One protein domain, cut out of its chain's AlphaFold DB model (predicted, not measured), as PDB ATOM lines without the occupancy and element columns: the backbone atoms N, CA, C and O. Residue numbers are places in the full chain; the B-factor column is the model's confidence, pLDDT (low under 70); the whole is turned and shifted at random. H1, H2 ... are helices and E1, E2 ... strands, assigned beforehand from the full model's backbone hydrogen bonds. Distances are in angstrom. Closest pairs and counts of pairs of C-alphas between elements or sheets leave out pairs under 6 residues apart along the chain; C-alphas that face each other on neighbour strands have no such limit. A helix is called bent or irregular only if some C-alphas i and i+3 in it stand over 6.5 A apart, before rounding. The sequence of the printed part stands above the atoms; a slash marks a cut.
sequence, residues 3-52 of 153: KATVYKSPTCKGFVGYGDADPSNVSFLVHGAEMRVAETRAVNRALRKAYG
ATOM      1  N   LYS A   3      -1.249 -29.077 -21.114       94.50
ATOM      2  CA  LYS A   3      -0.828 -29.867 -22.276       94.50
ATOM      3  C   LYS A   3      -2.069 -30.394 -22.988       94.50
ATOM      4  O   LYS A   3      -2.875 -31.084 -22.378       94.50
ATOM      5  N   ALA A   4      -2.180 -30.122 -24.282       95.69
ATOM      6  CA  ALA A   4      -3.211 -30.671 -25.153       95.69
ATOM      7  C   ALA A   4      -2.560 -31.539 -26.233       95.69
ATOM      8  O   ALA A   4      -1.496 -31.197 -26.752       95.69
ATOM      9  N   THR A   5      -3.194 -32.660 -26.577       95.19
ATOM     10  CA  THR A   5      -2.739 -33.540 -27.662       95.19
ATOM     11  C   THR A   5      -3.885 -33.771 -28.634       95.19
ATOM     12  O   THR A   5      -4.953 -34.213 -28.226       95.19
ATOM     13  N   VAL A   6      -3.667 -33.467 -29.912       94.94
ATOM     14  CA  VAL A   6      -4.663 -33.644 -30.977       94.94
ATOM     15  C   VAL A   6      -4.294 -34.857 -31.817       94.94
ATOM     16  O   VAL A   6      -3.174 -34.939 -32.320       94.94
ATOM     17  N   TYR A   7      -5.242 -35.765 -32.025       94.94
ATOM     18  CA  TYR A   7      -5.104 -36.909 -32.923       94.94
ATOM     19  C   TYR A   7      -6.031 -36.710 -34.119       94.94
ATOM     20  O   TYR A   7      -7.229 -36.517 -33.947       94.94
ATOM     21  N   LYS A   8      -5.484 -36.735 -35.339       92.19
ATOM     22  CA  LYS A   8      -6.290 -36.595 -36.567       92.19
ATOM     23  C   LYS A   8      -6.909 -37.903 -37.049       92.19
ATOM     24  O   LYS A   8      -7.892 -37.890 -37.776       92.19
ATOM     25  N   SER A   9      -6.281 -39.015 -36.699       91.00
ATOM     26  CA  SER A   9      -6.690 -40.367 -37.056       91.00
ATOM     27  C   SER A   9      -6.295 -41.315 -35.920       91.00
ATOM     28  O   SER A   9      -5.388 -40.977 -35.150       91.00
ATOM     29  N   PRO A  10      -6.903 -42.510 -35.828       90.00
ATOM     30  CA  PRO A  10      -6.543 -43.505 -34.814       90.00
ATOM     31  C   PRO A  10      -5.070 -43.946 -34.863       90.00
ATOM     32  O   PRO A  10      -4.514 -44.357 -33.854       90.00
ATOM     33  N   THR A  11      -4.421 -43.838 -36.027       91.06
ATOM     34  CA  THR A  11      -3.008 -44.201 -36.244       91.06
ATOM     35  C   THR A  11      -2.032 -43.034 -36.052       91.06
ATOM     36  O   THR A  11      -0.823 -43.188 -36.224       91.06
ATOM     37  N   CYS A  12      -2.532 -41.839 -35.732       90.12
ATOM     38  CA  CYS A  12      -1.714 -40.645 -35.575       90.12
ATOM     39  C   CYS A  12      -0.877 -40.711 -34.284       90.12
ATOM     40  O   CYS A  12      -1.389 -41.066 -33.228       90.12
ATOM     41  N   LYS A  13       0.390 -40.272 -34.333       89.25
ATOM     42  CA  LYS A  13       1.257 -40.156 -33.139       89.25
ATOM     43  C   LYS A  13       0.833 -39.036 -32.169       89.25
ATOM     44  O   LYS A  13       1.359 -38.956 -31.066       89.25
ATOM     45  N   GLY A  14      -0.110 -38.188 -32.583       92.00
ATOM     46  CA  GLY A  14      -0.606 -37.053 -31.811       92.00
ATOM     47  C   GLY A  14       0.248 -35.793 -31.976       92.00
ATOM     48  O   GLY A  14       1.467 -35.841 -32.118       92.00
ATOM     49  N   PHE A  15      -0.409 -34.637 -31.953       93.44
ATOM     50  CA  PHE A  15       0.215 -33.318 -32.034       93.44
ATOM     51  C   PHE A  15       0.082 -32.610 -30.695       93.44
ATOM     52  O   PHE A  15      -1.030 -32.337 -30.248       93.44
ATOM     53  N   VAL A  16       1.211 -32.308 -30.056       93.88
ATOM     54  CA  VAL A  16       1.226 -31.777 -28.689       93.88
ATOM     55  C   VAL A  16       1.373 -30.255 -28.687       93.88
ATOM     56  O   VAL A  16       2.330 -29.702 -29.241       93.88
ATOM     57  N   GLY A  17       0.453 -29.577 -28.010       93.56
ATOM     58  CA  GLY A  17       0.502 -28.154 -27.695       93.56
ATOM     59  C   GLY A  17       0.582 -27.933 -26.188       93.56
ATOM     60  O   GLY A  17      -0.066 -28.628 -25.413       93.56
ATOM     61  N   TYR A  18       1.385 -26.957 -25.778       92.81
ATOM     62  CA  TYR A  18       1.522 -26.549 -24.382       92.81
ATOM     63  C   TYR A  18       1.034 -25.124 -24.233       92.81
ATOM     64  O   TYR A  18       1.299 -24.312 -25.116       92.81
ATOM     65  N   GLY A  19       0.343 -24.814 -23.146       92.56
ATOM     66  CA  GLY A  19      -0.208 -23.493 -22.885       92.56
ATOM     67  C   GLY A  19      -0.019 -23.090 -21.433       92.56
ATOM     68  O   GLY A  19      -0.252 -23.867 -20.510       92.56
ATOM     69  N   ASP A  20       0.435 -21.868 -21.244       92.88
ATOM     70  CA  ASP A  20       0.664 -21.218 -19.970       92.88
ATOM     71  C   ASP A  20      -0.072 -19.881 -19.963       92.88
ATOM     72  O   ASP A  20      -0.274 -19.244 -21.004       92.88
ATOM     73  N   ALA A  21      -0.520 -19.500 -18.780       89.81
ATOM     74  CA  ALA A  21      -1.125 -18.215 -18.524       89.81
ATOM     75  C   ALA A  21      -0.825 -17.877 -17.072       89.81
ATOM     76  O   ALA A  21      -1.219 -18.611 -16.167       89.81
ATOM     77  N   ASP A  22      -0.120 -16.776 -16.904       86.38
ATOM     78  CA  ASP A  22       0.255 -16.175 -15.641       86.38
ATOM     79  C   ASP A  22      -0.037 -14.679 -15.767       86.38
ATOM     80  O   ASP A  22       0.087 -14.131 -16.868       86.38
ATOM     81  N   PRO A  23      -0.373 -13.969 -14.681       84.50
ATOM     82  CA  PRO A  23      -0.674 -12.538 -14.743       84.50
ATOM     83  C   PRO A  23       0.412 -11.685 -15.427       84.50
ATOM     84  O   PRO A  23       0.112 -10.607 -15.933       84.50
ATOM     85  N   SER A  24       1.655 -12.178 -15.489       85.81
ATOM     86  CA  SER A  24       2.785 -11.560 -16.192       85.81
ATOM     87  C   SER A  24       2.793 -11.738 -17.720       85.81
ATOM     88  O   SER A  24       3.517 -11.011 -18.394       85.81
ATOM     89  N   ASN A  25       2.053 -12.702 -18.284       82.56
ATOM     90  CA  ASN A  25       2.013 -13.015 -19.726       82.56
ATOM     91  C   ASN A  25       0.590 -12.962 -20.329       82.56
ATOM     92  O   ASN A  25       0.355 -13.400 -21.464       82.56
ATOM     93  N   VAL A  26      -0.372 -12.453 -19.559       84.38
ATOM     94  CA  VAL A  26      -1.738 -12.192 -20.006       84.38
ATOM     95  C   VAL A  26      -2.151 -10.754 -19.691       84.38
ATOM     96  O   VAL A  26      -1.673 -10.143 -18.739       84.38
ATOM     97  N   SER A  27      -3.048 -10.201 -20.510       85.94
ATOM     98  CA  SER A  27      -3.606  -8.863 -20.292       85.94
ATOM     99  C   SER A  27      -4.424  -8.802 -19.001       85.94
ATOM    100  O   SER A  27      -5.104  -9.766 -18.652       85.94
ATOM    101  N   PHE A  28      -4.440  -7.636 -18.355       85.25
ATOM    102  CA  PHE A  28      -5.229  -7.373 -17.149       85.25
ATOM    103  C   PHE A  28      -6.723  -7.704 -17.316       85.25
ATOM    104  O   PHE A  28      -7.371  -8.166 -16.386       85.25
ATOM    105  N   LEU A  29      -7.268  -7.549 -18.529       86.88
ATOM    106  CA  LEU A  29      -8.673  -7.861 -18.832       86.88
ATOM    107  C   LEU A  29      -9.032  -9.346 -18.687       86.88
ATOM    108  O   LEU A  29     -10.209  -9.680 -18.582       86.88
ATOM    109  N   VAL A  30      -8.041 -10.237 -18.736       85.81
ATOM    110  CA  VAL A  30      -8.237 -11.688 -18.601       85.81
ATOM    111  C   VAL A  30      -7.634 -12.232 -17.304       85.81
ATOM    112  O   VAL A  30      -7.530 -13.450 -17.146       85.81
ATOM    113  N   HIS A  31      -7.249 -11.349 -16.375       88.19
ATOM    114  CA  HIS A  31      -6.876 -11.750 -15.020       88.19
ATOM    115  C   HIS A  31      -8.091 -12.380 -14.318       88.19
ATOM    116  O   HIS A  31      -9.223 -11.921 -14.468       88.19
ATOM    117  N   GLY A  32      -7.879 -13.491 -13.615       86.88
ATOM    118  CA  GLY A  32      -8.927 -14.367 -13.077       86.88
ATOM    119  C   GLY A  32      -9.473 -15.410 -14.069       86.88
ATOM    120  O   GLY A  32     -10.307 -16.241 -13.699       86.88
ATOM    121  N   ALA A  33      -9.031 -15.394 -15.332       90.62
ATOM    122  CA  ALA A  33      -9.390 -16.376 -16.361       90.62
ATOM    123  C   ALA A  33      -8.189 -17.200 -16.860       90.62
ATOM    124  O   ALA A  33      -8.278 -17.862 -17.898       90.62
ATOM    125  N   GLU A  34      -7.071 -17.187 -16.137       87.50
ATOM    126  CA  GLU A  34      -5.772 -17.706 -16.569       87.50
ATOM    127  C   GLU A  34      -5.846 -19.185 -16.947       87.50
ATOM    128  O   GLU A  34      -5.361 -19.571 -18.007       87.50
ATOM    129  N   MET A  35      -6.538 -20.017 -16.162       92.25
ATOM    130  CA  MET A  35      -6.689 -21.437 -16.504       92.25
ATOM    131  C   MET A  35      -7.342 -21.645 -17.875       92.25
ATOM    132  O   MET A  35      -6.825 -22.417 -18.683       92.25
ATOM    133  N   ARG A  36      -8.415 -20.901 -18.181       90.75
ATOM    134  CA  ARG A  36      -9.093 -20.979 -19.488       90.75
ATOM    135  C   ARG A  36      -8.186 -20.500 -20.619       90.75
ATOM    136  O   ARG A  36      -8.197 -21.067 -21.713       90.75
ATOM    137  N   VAL A  37      -7.381 -19.467 -20.366       90.81
ATOM    138  CA  VAL A  37      -6.421 -18.939 -21.346       90.81
ATOM    139  C   VAL A  37      -5.314 -19.954 -21.623       90.81
ATOM    140  O   VAL A  37      -5.009 -20.219 -22.787       90.81
ATOM    141  N   ALA A  38      -4.737 -20.560 -20.586       92.50
ATOM    142  CA  ALA A  38      -3.691 -21.569 -20.723       92.50
ATOM    143  C   ALA A  38      -4.197 -22.820 -21.457       92.50
ATOM    144  O   ALA A  38      -3.522 -23.318 -22.360       92.50
ATOM    145  N   GLU A  39      -5.402 -23.288 -21.132       93.75
ATOM    146  CA  GLU A  39      -6.073 -24.384 -21.837       93.75
ATOM    147  C   GLU A  39      -6.260 -24.056 -23.325       93.75
ATOM    148  O   GLU A  39      -5.791 -24.790 -24.199       93.75
ATOM    149  N   THR A  40      -6.852 -22.897 -23.627       93.94
ATOM    150  CA  THR A  40      -7.097 -22.443 -25.003       93.94
ATOM    151  C   THR A  40      -5.793 -22.315 -25.795       93.94
ATOM    152  O   THR A  40      -5.718 -22.725 -26.955       93.94
ATOM    153  N   ARG A  41      -4.725 -21.792 -25.177       92.81
ATOM    154  CA  ARG A  41      -3.384 -21.711 -25.781       92.81
ATOM    155  C   ARG A  41      -2.830 -23.101 -26.093       92.81
ATOM    156  O   ARG A  41      -2.318 -23.302 -27.195       92.81
ATOM    157  N   ALA A  42      -2.952 -24.061 -25.173       94.31
ATOM    158  CA  ALA A  42      -2.489 -25.432 -25.378       94.31
ATOM    159  C   ALA A  42      -3.220 -26.097 -26.556       94.31
ATOM    160  O   ALA A  42      -2.569 -26.620 -27.465       94.31
ATOM    161  N   VAL A  43      -4.553 -26.010 -26.581       94.12
ATOM    162  CA  VAL A  43      -5.402 -26.591 -27.633       94.12
ATOM    163  C   VAL A  43      -5.120 -25.944 -28.987       94.12
ATOM    164  O   VAL A  43      -4.837 -26.646 -29.958       94.12
ATOM    165  N   ASN A  44      -5.087 -24.612 -29.063       93.44
ATOM    166  CA  ASN A  44      -4.833 -23.907 -30.319       93.44
ATOM    167  C   ASN A  44      -3.426 -24.175 -30.868       93.44
ATOM    168  O   ASN A  44      -3.257 -24.329 -32.077       93.44
ATOM    169  N   ARG A  45      -2.407 -24.285 -30.004       91.50
ATOM    170  CA  ARG A  45      -1.047 -24.676 -30.418       91.50
ATOM    171  C   ARG A  45      -1.021 -26.117 -30.946       91.50
ATOM    172  O   ARG A  45      -0.367 -26.371 -31.957       91.50
ATOM    173  N   ALA A  46      -1.744 -27.045 -30.313       92.81
ATOM    174  CA  ALA A  46      -1.861 -28.433 -30.770       92.81
ATOM    175  C   ALA A  46      -2.586 -28.533 -32.126       92.81
ATOM    176  O   ALA A  46      -2.107 -29.215 -33.030       92.81
ATOM    177  N   LEU A  47      -3.686 -27.797 -32.301       92.44
ATOM    178  CA  LEU A  47      -4.459 -27.746 -33.544       92.44
ATOM    179  C   LEU A  47      -3.666 -27.125 -34.696       92.44
ATOM    180  O   LEU A  47      -3.672 -27.672 -35.797       92.44
ATOM    181  N   ARG A  48      -2.931 -26.032 -34.453       89.81
ATOM    182  CA  ARG A  48      -2.050 -25.430 -35.468       89.81
ATOM    183  C   ARG A  48      -0.984 -26.413 -35.937       89.81
ATOM    184  O   ARG A  48      -0.806 -26.575 -37.140       89.81
ATOM    185  N   LYS A  49      -0.337 -27.115 -34.998       89.69
ATOM    186  CA  LYS A  49       0.627 -28.182 -35.311       89.69
ATOM    187  C   LYS A  49      -0.014 -29.328 -36.083       89.69
ATOM    188  O   LYS A  49       0.595 -29.830 -37.018       89.69
ATOM    189  N   ALA A  50      -1.233 -29.718 -35.717       90.06
ATOM    190  CA  ALA A  50      -1.961 -30.753 -36.425       90.06
ATOM    191  C   ALA A  50      -2.237 -30.312 -37.866       90.06
ATOM    192  O   ALA A  50      -1.795 -30.967 -38.804       90.06
ATOM    193  N   TYR A  51      -2.962 -29.216 -38.072       88.00
ATOM    194  CA  TYR A  51      -3.502 -28.822 -39.377       88.00
ATOM    195  C   TYR A  51      -2.572 -27.956 -40.232       88.00
ATOM    196  O   TYR A  51      -2.962 -27.576 -41.328       88.00
ATOM    197  N   GLY A  52      -1.352 -27.666 -39.772       81.50
ATOM    198  CA  GLY A  52      -0.421 -26.806 -40.506       81.50
ATOM    199  C   GLY A  52      -0.924 -25.365 -40.634       81.50
ATOM    200  O   GLY A  52      -0.554 -24.661 -41.568       81.50
TER     201      GLY A  52
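What this domain is: This is residues 3 to 52 of the 153 residues of an uncharacterized protein of Acidobacteria bacterium (UniProt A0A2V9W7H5). A narrow two-strand hairpin, E1 and E2, has one long helix, H1, packed along one of its faces and running back roughly against E2; the turn around Thr 11 makes one end of the rod-like whole and the loop around Phe 28 the other. The printed part has 50 residues, with two named strands and one named helix in the order E1, E2, H1 along the chain. The sheet is antiparallel, in the order E1 - E2, and the class is mixed, helices and strands. The whole is loose, with a radius of gyration of the C-alphas of 12.7 A, and the C-alphas span 41 by 17 by 12 A.

How they stand to each other: E1, residues 3 to 6, and E2, residues 15 to 19, form a hairpin over a short link of 8 residues. They are antiparallel neighbours, with an angle of 151 degrees between their N-to-C directions. Among the C-alphas that face each other are those of Thr 5 and Val 16, 4.5 A apart. Across the pair, N 4 and O 17 are within hydrogen-bond range at 2.8 A, and so are N 15 and O 6 at 2.8 A. A long link of 14 residues then leads to H1, residues 34 to 51. H1 and E2 have 28 pairs of C-alphas within 8 A; the closest are those of Gly 17 and Ala 46, 3.9 A apart. H1 and E1 have 13 such pairs; the closest are those of Ala 4 and Val 43, 5.3 A apart. The centre of H1 is 6.4 A from that of E2 and 7.7 A from that of E1. In H1 every O i to N i+4 pair is within hydrogen-bond range.

Where its parts are: E1 begins at C-alpha 3, (-0.828, -29.867, -22.276), and is 10.2 A long from first to last C-alpha. E2, the longest strand by residues, runs 13.4 A from C-alpha 15, at (0.215, -33.318, -32.034), to C-alpha 19. H1 is 25.5 A long from C-alpha 34 to C-alpha 51 and ends at (-3.502, -28.822, -39.377); it is not bent.

The domain as a whole: The two C-alphas farthest apart in the domain are those of Thr 11 and Phe 28, at 41.5 A. The C-alphas of the first and last printed residues, Lys 3 and Gly 52, are 18.5 A apart. Residues 20 to 33 have no named element, and their C-alphas lie 8 to 20 A from the mean of all C-alphas. The printed part has no cut. The mean pLDDT of the printed part is 90.5, and no printed residue is under 70.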